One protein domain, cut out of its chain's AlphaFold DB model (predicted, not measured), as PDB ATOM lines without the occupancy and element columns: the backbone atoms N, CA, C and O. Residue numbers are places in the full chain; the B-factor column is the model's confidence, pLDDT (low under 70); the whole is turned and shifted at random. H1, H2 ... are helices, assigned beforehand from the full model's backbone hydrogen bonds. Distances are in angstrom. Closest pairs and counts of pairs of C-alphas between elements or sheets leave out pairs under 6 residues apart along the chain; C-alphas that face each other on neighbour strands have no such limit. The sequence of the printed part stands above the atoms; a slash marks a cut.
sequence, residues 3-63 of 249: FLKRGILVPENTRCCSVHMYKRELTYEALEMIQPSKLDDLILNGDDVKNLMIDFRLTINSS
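This is residues 3 to 63 of the 249 residues of the protein "Hypothetical protein" of Rotaria magnacalcarata (UniProt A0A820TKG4). What does the model look like at first sight? It is an open, loosely wound chain with three separate helices: the long H3 makes one side, the short H2 the opposite side, and the very short H1 sits between them. Two long links join these helices, residues 7 to 27 looping away from H1 and back to H2, and residues 34 to 45 swinging in a wide arc from H2 to H3. What is it made of? The printed part has 61 residues with three named helices in the order H1, H2, H3 and no named strand; the class is all helix, though under half of the residues, 27 of 61, are in named elements. How compact is it? It is only just loose, close to compact, with a radius of gyration of the C-alphas of 13.0 A, and its C-alphas span 34 by 32 by 18 A.

Where does the first helix lie? H1 takes residues 3 to 6, beginning at C-alpha 3, (-27.259, 48.647, -21.530), and measures 5.4 A from first to last C-alpha. Which helix follows? H2, residues 28 to 33, begins at C-alpha 28, (-28.819, 34.951, -21.123), and is 8.9 A long from first to last C-alpha. Where is the longest helix? H3, residues 46 to 62, is 24.4 A long from first to last C-alpha and ends at C-alpha 62, (-11.303, 45.242, -20.965).

How does H1 stand to the other two helices? H1 and H2 are close but not clearly touching: their closest C-alphas, those of Arg 6 and Leu 31, are 8.0 A apart. H1 and H3 are near each other, with 5 pairs of C-alphas within 10 A. And H2 and H3? They are apart. What do the backbone N and O atoms show? In H2 and H3 every O i to N i+4 pair is within hydrogen-bond range, while H1 is too short for such a pair and its one O i to N i+3 pair is not within range. Outside the helices, residues 21 to 22 pair with residues 25 to 26, antiparallel.

How far does it reach? The two C-alphas farthest apart, those of Leu 39 and Asn 61, are 34.5 A apart. How is the chain linked? The printed part has no cut, and both links are long, with 21 residues from H1 to H2 and 12 from H2 to H3. Where is confidence low? The mean pLDDT of the printed part is 80.3, and residues 38 to 41 and 61 to 63, of which 61 and 62 belong to H3, are under 70.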
ATOM      1  N   PHE A   3     -27.230  47.548 -20.573       81.50
ATOM      2  CA  PHE A   3     -27.259  48.647 -21.530       81.50
ATOM      3  C   PHE A   3     -26.470  48.343 -22.816       81.50
ATOM      4  O   PHE A   3     -26.997  48.503 -23.908       81.50
ATOM      5  N   LEU A   4     -25.256  47.791 -22.720       76.50
ATOM      6  CA  LEU A   4     -24.442  47.459 -23.904       76.50
ATOM      7  C   LEU A   4     -25.024  46.343 -24.770       76.50
ATOM      8  O   LEU A   4     -24.758  46.293 -25.966       76.50
ATOM      9  N   LYS A   5     -25.771  45.417 -24.164       79.25
ATOM     10  CA  LYS A   5     -26.320  44.249 -24.862       79.25
ATOM     11  C   LYS A   5     -27.727  44.497 -25.411       79.25
ATOM     12  O   LYS A   5     -28.090  43.897 -26.415       79.25
ATOM     13  N   ARG A   6     -28.527  45.327 -24.734       83.19
ATOM     14  CA  ARG A   6     -29.966  45.508 -25.006       83.19
ATOM     15  C   ARG A   6     -30.379  46.961 -25.248       83.19
ATOM     16  O   ARG A   6     -31.524  47.187 -25.609       83.19
ATOM     17  N   GLY A   7     -29.496  47.934 -25.020       78.62
ATOM     18  CA  GLY A   7     -29.839  49.361 -25.052       78.62
ATOM     19  C   GLY A   7     -30.753  49.803 -23.904       78.62
ATOM     20  O   GLY A   7     -31.310  50.892 -23.957       78.62
ATOM     21  N   ILE A   8     -30.936  48.959 -22.881       83.56
ATOM     22  CA  ILE A   8     -31.837  49.214 -21.755       83.56
ATOM     23  C   ILE A   8     -31.005  49.635 -20.548       83.56
ATOM     24  O   ILE A   8     -30.133  48.883 -20.099       83.56
ATOM     25  N   LEU A   9     -31.283  50.828 -20.025       80.94
ATOM     26  CA  LEU A   9     -30.708  51.292 -18.771       80.94
ATOM     27  C   LEU A   9     -31.567  50.786 -17.610       80.94
ATOM     28  O   LEU A   9     -32.786  50.936 -17.618       80.94
ATOM     29  N   VAL A  10     -30.923  50.139 -16.640       80.75
ATOM     30  CA  VAL A  10     -31.587  49.588 -15.457       80.75
ATOM     31  C   VAL A  10     -31.285  50.528 -14.290       80.75
ATOM     32  O   VAL A  10     -30.103  50.690 -13.982       80.75
ATOM     33  N   PRO A  11     -32.299  51.150 -13.660       76.31
ATOM     34  CA  PRO A  11     -32.094  52.051 -12.532       76.31
ATOM     35  C   PRO A  11     -31.400  51.364 -11.357       76.31
ATOM     36  O   PRO A  11     -31.546  50.152 -11.144       76.31
ATOM     37  N   GLU A  12     -30.695  52.154 -10.549       74.25
ATOM     38  CA  GLU A  12     -30.139  51.670  -9.291       74.25
ATOM     39  C   GLU A  12     -31.239  51.100  -8.384       74.25
ATOM     40  O   GLU A  12     -32.397  51.519  -8.419       74.25
ATOM     41  N   ASN A  13     -30.876  50.110  -7.568       76.44
ATOM     42  CA  ASN A  13     -31.781  49.418  -6.640       76.44
ATOM     43  C   ASN A  13     -32.924  48.616  -7.295       76.44
ATOM     44  O   ASN A  13     -33.831  48.148  -6.600       76.44
ATOM     45  N   THR A  14     -32.865  48.373  -8.610       81.06
ATOM     46  CA  THR A  14     -33.789  47.440  -9.270       81.06
ATOM     47  C   THR A  14     -33.594  46.027  -8.717       81.06
ATOM     48  O   THR A  14     -32.509  45.447  -8.791       81.06
ATOM     49  N   ARG A  15     -34.661  45.448  -8.159       82.31
ATOM     50  CA  ARG A  15     -34.632  44.092  -7.596       82.31
ATOM     51  C   ARG A  15     -34.579  43.050  -8.711       82.31
ATOM     52  O   ARG A  15     -35.351  43.112  -9.663       82.31
ATOM     53  N   CYS A  16     -33.712  42.055  -8.553       83.25
ATOM     54  CA  CYS A  16     -33.639  40.891  -9.429       83.25
ATOM     55  C   CYS A  16     -33.758  39.613  -8.592       83.25
ATOM     56  O   CYS A  16     -33.121  39.492  -7.544       83.25
ATOM     57  N   CYS A  17     -34.579  38.661  -9.037       86.62
ATOM     58  CA  CYS A  17     -34.691  37.358  -8.385       86.62
ATOM     59  C   CYS A  17     -33.393  36.556  -8.565       86.62
ATOM     60  O   CYS A  17     -32.796  36.569  -9.641       86.62
ATOM     61  N   SER A  18     -32.996  35.785  -7.548       85.56
ATOM     62  CA  SER A  18     -31.771  34.969  -7.581       85.56
ATOM     63  C   SER A  18     -31.743  33.950  -8.724       85.56
ATOM     64  O   SER A  18     -30.679  33.672  -9.263       85.56
ATOM     65  N   VAL A  19     -32.909  33.449  -9.145       88.69
ATOM     66  CA  VAL A  19     -33.059  32.509 -10.273       88.69
ATOM     67  C   VAL A  19     -32.635  33.090 -11.625       88.69
ATOM     68  O   VAL A  19     -32.332  32.340 -12.545       88.69
ATOM     69  N   HIS A  20     -32.590  34.418 -11.751       88.44
ATOM     70  CA  HIS A  20     -32.172  35.119 -12.967       88.44
ATOM     71  C   HIS A  20     -30.680  35.475 -12.964       88.44
ATOM     72  O   HIS A  20     -30.188  36.082 -13.918       88.44
ATOM     73  N   MET A  21     -29.959  35.119 -11.895       87.06
ATOM     74  CA  MET A  21     -28.554  35.448 -11.719       87.06
ATOM     75  C   MET A  21     -27.684  34.192 -11.661       87.06
ATOM     76  O   MET A  21     -27.927  33.271 -10.885       87.06
ATOM     77  N   TYR A  22     -26.592  34.197 -12.416       86.00
ATOM     78  CA  TYR A  22     -25.512  33.225 -12.322       86.00
ATOM     79  C   TYR A  22     -24.197  33.953 -12.045       86.00
ATOM     80  O   TYR A  22     -23.814  34.856 -12.780       86.00
ATOM     81  N   LYS A  23     -23.499  33.587 -10.960       82.19
ATOM     82  CA  LYS A  23     -22.234  34.228 -10.537       82.19
ATOM     83  C   LYS A  23     -22.303  35.766 -10.469       82.19
ATOM     84  O   LYS A  23     -21.340  36.444 -10.802       82.19
ATOM     85  N   ARG A  24     -23.430  36.304  -9.983       79.12
ATOM     86  CA  ARG A  24     -23.722  37.754  -9.897       79.12
ATOM     87  C   ARG A  24     -23.900  38.462 -11.248       79.12
ATOM     88  O   ARG A  24     -23.981  39.684 -11.278       79.12
ATOM     89  N   GLU A  25     -24.044  37.718 -12.339       81.75
ATOM     90  CA  GLU A  25     -24.425  38.242 -13.650       81.75
ATOM     91  C   GLU A  25     -25.804  37.722 -14.055       81.75
ATOM     92  O   GLU A  25     -26.212  36.639 -13.643       81.75
ATOM     93  N   LEU A  26     -26.536  38.485 -14.866       85.62
ATOM     94  CA  LEU A  26     -27.801  38.018 -15.435       85.62
ATOM     95  C   LEU A  26     -27.553  36.854 -16.397       85.62
ATOM     96  O   LEU A  26     -26.635  36.919 -17.223       85.62
ATOM     97  N   THR A  27     -28.392  35.819 -16.325       88.00
ATOM     98  CA  THR A  27     -28.375  34.752 -17.332       88.00
ATOM     99  C   THR A  27     -28.792  35.293 -18.700       88.00
ATOM    100  O   THR A  27     -29.380  36.374 -18.814       88.00
ATOM    101  N   TYR A  28     -28.469  34.553 -19.762       84.62
ATOM    102  CA  TYR A  28     -28.819  34.951 -21.123       84.62
ATOM    103  C   TYR A  28     -30.338  35.086 -21.289       84.62
ATOM    104  O   TYR A  28     -30.818  36.101 -21.791       84.62
ATOM    105  N   GLU A  29     -31.088  34.108 -20.781       87.62
ATOM    106  CA  GLU A  29     -32.548  34.073 -20.845       87.62
ATOM    107  C   GLU A  29     -33.150  35.245 -20.065       87.62
ATOM    108  O   GLU A  29     -34.018  35.955 -20.570       87.62
ATOM    109  N   ALA A  30     -32.642  35.511 -18.856       87.50
ATOM    110  CA  ALA A  30     -33.084  36.639 -18.045       87.50
ATOM    111  C   ALA A  30     -32.856  37.979 -18.748       87.50
ATOM    112  O   ALA A  30     -33.716  38.853 -18.698       87.50
ATOM    113  N   LEU A  31     -31.720  38.131 -19.431       87.06
ATOM    114  CA  LEU A  31     -31.375  39.342 -20.168       87.06
ATOM    115  C   LEU A  31     -32.287  39.573 -21.386       87.06
ATOM    116  O   LEU A  31     -32.617  40.721 -21.690       87.06
ATOM    117  N   GLU A  32     -32.715  38.510 -22.074       86.12
ATOM    118  CA  GLU A  32     -33.677  38.606 -23.181       86.12
ATOM    119  C   GLU A  32     -35.099  38.942 -22.717       86.12
ATOM    120  O   GLU A  32     -35.826  39.632 -23.442       86.12
ATOM    121  N   MET A  33     -35.476  38.516 -21.507       86.50
ATOM    122  CA  MET A  33     -36.785  38.801 -20.909       86.50
ATOM    123  C   MET A  33     -36.956  40.257 -20.454       86.50
ATOM    124  O   MET A  33     -38.087  40.690 -20.237       86.50
ATOM    125  N   ILE A  34     -35.873  41.035 -20.326       86.00
ATOM    126  CA  ILE A  34     -35.959  42.448 -19.927       86.00
ATOM    127  C   ILE A  34     -36.667  43.242 -21.025       86.00
ATOM    128  O   ILE A  34     -36.162  43.356 -22.150       86.00
ATOM    129  N   GLN A  35     -37.812  43.823 -20.677       80.94
ATOM    130  CA  GLN A  35     -38.565  44.720 -21.546       80.94
ATOM    131  C   GLN A  35     -38.369  46.179 -21.116       80.94
ATOM    132  O   GLN A  35     -38.296  46.449 -19.915       80.94
ATOM    133  N   PRO A  36     -38.290  47.128 -22.066       74.81
ATOM    134  CA  PRO A  36     -38.297  48.545 -21.732       74.81
ATOM    135  C   PRO A  36     -39.630  48.913 -21.072       74.81
ATOM    136  O   PRO A  36     -40.691  48.545 -21.586       74.81
ATOM    137  N   SER A  37     -39.584  49.658 -19.964       71.00
ATOM    138  CA  SER A  37     -40.779  50.345 -19.463       71.00
ATOM    139  C   SER A  37     -41.268  51.299 -20.555       71.00
ATOM    140  O   SER A  37     -40.480  52.062 -21.107       71.00
ATOM    141  N   LYS A  38     -42.556  51.229 -20.901       65.62
ATOM    142  CA  LYS A  38     -43.201  52.180 -21.823       65.62
ATOM    143  C   LYS A  38     -43.775  53.403 -21.099       65.62
ATOM    144  O   LYS A  38     -44.368  54.250 -21.755       65.62
ATOM    145  N   LEU A  39     -43.687  53.434 -19.769       58.34
ATOM    146  CA  LEU A  39     -44.455  54.346 -18.924       58.34
ATOM    147  C   LEU A  39     -43.603  55.440 -18.272       58.34
ATOM    148  O   LEU A  39     -44.178  56.431 -17.837       58.34
ATOM    149  N   ASP A  40     -42.273  55.308 -18.264       63.09
ATOM    150  CA  ASP A  40     -41.390  56.220 -17.532       63.09
ATOM    151  C   ASP A  40     -40.274  56.771 -18.426       63.09
ATOM    152  O   ASP A  40     -39.445  56.016 -18.944       63.09
ATOM    153  N   ASP A  41     -40.221  58.097 -18.555       67.94
ATOM    154  CA  ASP A  41     -39.025  58.786 -19.031       67.94
ATOM    155  C   ASP A  41     -37.959  58.725 -17.930       67.94
ATOM    156  O   ASP A  41     -38.140  59.227 -16.819       67.94
ATOM    157  N   LEU A  42     -36.828  58.087 -18.230       73.31
ATOM    158  CA  LEU A  42     -35.716  57.995 -17.294       73.31
ATOM    159  C   LEU A  42     -34.897  59.292 -17.332       73.31
ATOM    160  O   LEU A  42     -34.212  59.574 -18.315       73.31
ATOM    161  N   ILE A  43     -34.944  60.065 -16.247       78.69
ATOM    162  CA  ILE A  43     -34.136  61.281 -16.092       78.69
ATOM    163  C   ILE A  43     -32.780  60.896 -15.503       78.69
ATOM    164  O   ILE A  43     -32.705  60.403 -14.380       78.69
ATOM    165  N   LEU A  44     -31.715  61.145 -16.263       81.50
ATOM    166  CA  LEU A  44     -30.337  60.934 -15.819       81.50
ATOM    167  C   LEU A  44     -29.767  62.222 -15.242       81.50
ATOM    168  O   LEU A  44     -29.840  63.279 -15.873       81.50
ATOM    169  N   ASN A  45     -29.168  62.128 -14.059       86.94
ATOM    170  CA  ASN A  45     -28.398  63.222 -13.485       86.94
ATOM    171  C   ASN A  45     -26.957  63.236 -14.050       86.94
ATOM    172  O   ASN A  45     -26.536  62.348 -14.798       86.94
ATOM    173  N   GLY A  46     -26.184  64.272 -13.711       88.31
ATOM    174  CA  GLY A  46     -24.809  64.422 -14.201       88.31
ATOM    175  C   GLY A  46     -23.867  63.286 -13.778       88.31
ATOM    176  O   GLY A  46     -22.985  62.905 -14.552       88.31
ATOM    177  N   ASP A  47     -24.070  62.713 -12.592       87.19
ATOM    178  CA  ASP A  47     -23.282  61.589 -12.088       87.19
ATOM    179  C   ASP A  47     -23.657  60.272 -12.779       87.19
ATOM    180  O   ASP A  47     -22.763  59.497 -13.117       87.19
ATOM    181  N   ASP A  48     -24.935  60.051 -13.101       83.88
ATOM    182  CA  ASP A  48     -25.393  58.875 -13.856       83.88
ATOM    183  C   ASP A  48     -24.734  58.826 -15.239       83.88
ATOM    184  O   ASP A  48     -24.218  57.792 -15.670       83.88
ATOM    185  N   VAL A  49     -24.691  59.971 -15.929       86.88
ATOM    186  CA  VAL A  49     -24.026  60.094 -17.234       86.88
ATOM    187  C   VAL A  49     -22.523  59.856 -17.094       86.88
ATOM    188  O   VAL A  49     -21.926  59.148 -17.908       86.88
ATOM    189  N   LYS A  50     -21.896  60.410 -16.053       89.50
ATOM    190  CA  LYS A  50     -20.468  60.216 -15.781       89.50
ATOM    191  C   LYS A  50     -20.138  58.745 -15.512       89.50
ATOM    192  O   LYS A  50     -19.185  58.232 -16.097       89.50
ATOM    193  N   ASN A  51     -20.926  58.065 -14.684       85.25
ATOM    194  CA  ASN A  51     -20.754  56.648 -14.365       85.25
ATOM    195  C   ASN A  51     -20.962  55.776 -15.603       85.25
ATOM    196  O   ASN A  51     -20.126  54.923 -15.894       85.25
ATOM    197  N   LEU A  52     -21.983  56.071 -16.413       85.06
ATOM    198  CA  LEU A  52     -22.206  55.387 -17.683       85.06
ATOM    199  C   LEU A  52     -20.992  55.525 -18.622       85.06
ATOM    200  O   LEU A  52     -20.557  54.540 -19.221       85.06
ATOM    201  N   MET A  53     -20.397  56.719 -18.723       86.19
ATOM    202  CA  MET A  53     -19.182  56.959 -19.519       86.19
ATOM    203  C   MET A  53     -17.954  56.221 -18.975       86.19
ATOM    204  O   MET A  53     -17.140  55.716 -19.756       86.19
ATOM    205  N   ILE A  54     -17.815  56.124 -17.650       86.00
ATOM    206  CA  ILE A  54     -16.765  55.322 -17.012       86.00
ATOM    207  C   ILE A  54     -16.959  53.839 -17.349       86.00
ATOM    208  O   ILE A  54     -16.008  53.197 -17.794       86.00
ATOM    209  N   ASP A  55     -18.176  53.313 -17.234       82.00
ATOM    210  CA  ASP A  55     -18.485  51.912 -17.526       82.00
ATOM    211  C   ASP A  55     -18.266  51.556 -19.001       82.00
ATOM    212  O   ASP A  55     -17.718  50.492 -19.319       82.00
ATOM    213  N   PHE A  56     -18.618  52.463 -19.919       83.00
ATOM    214  CA  PHE A  56     -18.268  52.338 -21.333       83.00
ATOM    215  C   PHE A  56     -16.760  52.221 -21.518       83.00
ATOM    216  O   PHE A  56     -16.282  51.286 -22.164       83.00
ATOM    217  N   ARG A  57     -15.999  53.149 -20.927       80.31
ATOM    218  CA  ARG A  57     -14.539  53.173 -21.032       80.31
ATOM    219  C   ARG A  57     -13.917  51.900 -20.463       80.31
ATOM    220  O   ARG A  57     -13.032  51.327 -21.096       80.31
ATOM    221  N   LEU A  58     -14.381  51.433 -19.306       79.06
ATOM    222  CA  LEU A  58     -13.905  50.194 -18.689       79.06
ATOM    223  C   LEU A  58     -14.225  48.973 -19.557       79.06
ATOM    224  O   LEU A  58     -13.358  48.120 -19.743       79.06
ATOM    225  N   THR A  59     -15.425  48.899 -20.138       74.88
ATOM    226  CA  THR A  59     -15.829  47.768 -20.992       74.88
ATOM    227  C   THR A  59     -15.065  47.727 -22.321       74.88
ATOM    228  O   THR A  59     -14.650  46.660 -22.780       74.88
ATOM    229  N   ILE A  60     -14.827  48.890 -22.929       70.25
ATOM    230  CA  ILE A  60     -14.012  49.006 -24.144       70.25
ATOM    231  C   ILE A  60     -12.557  48.614 -23.845       70.25
ATOM    232  O   ILE A  60     -11.975  47.831 -24.587       70.25
ATOM    233  N   ASN A  61     -11.989  49.075 -22.725       64.69
ATOM    234  CA  ASN A  61     -10.599  48.781 -22.358       64.69
ATOM    235  C   ASN A  61     -10.362  47.323 -21.922       64.69
ATOM    236  O   ASN A  61      -9.258  46.804 -22.071       64.69
ATOM    237  N   SER A  62     -11.375  46.660 -21.358       60.72
ATOM    238  CA  SER A  62     -11.303  45.242 -20.965       60.72
ATOM    239  C   SER A  62     -11.498  44.289 -22.143       60.72
ATOM    240  O   SER A  62     -11.051  43.141 -22.094       60.72
ATOM    241  N   SER A  63     -12.084  44.774 -23.237       58.53
ATOM    242  CA  SER A  63     -12.132  44.068 -24.511       58.53
ATOM    243  C   SER A  63     -10.748  44.123 -25.159       58.53
ATOM    244  O   SER A  63     -10.503  44.927 -26.051       58.53
TER     245      SER A  63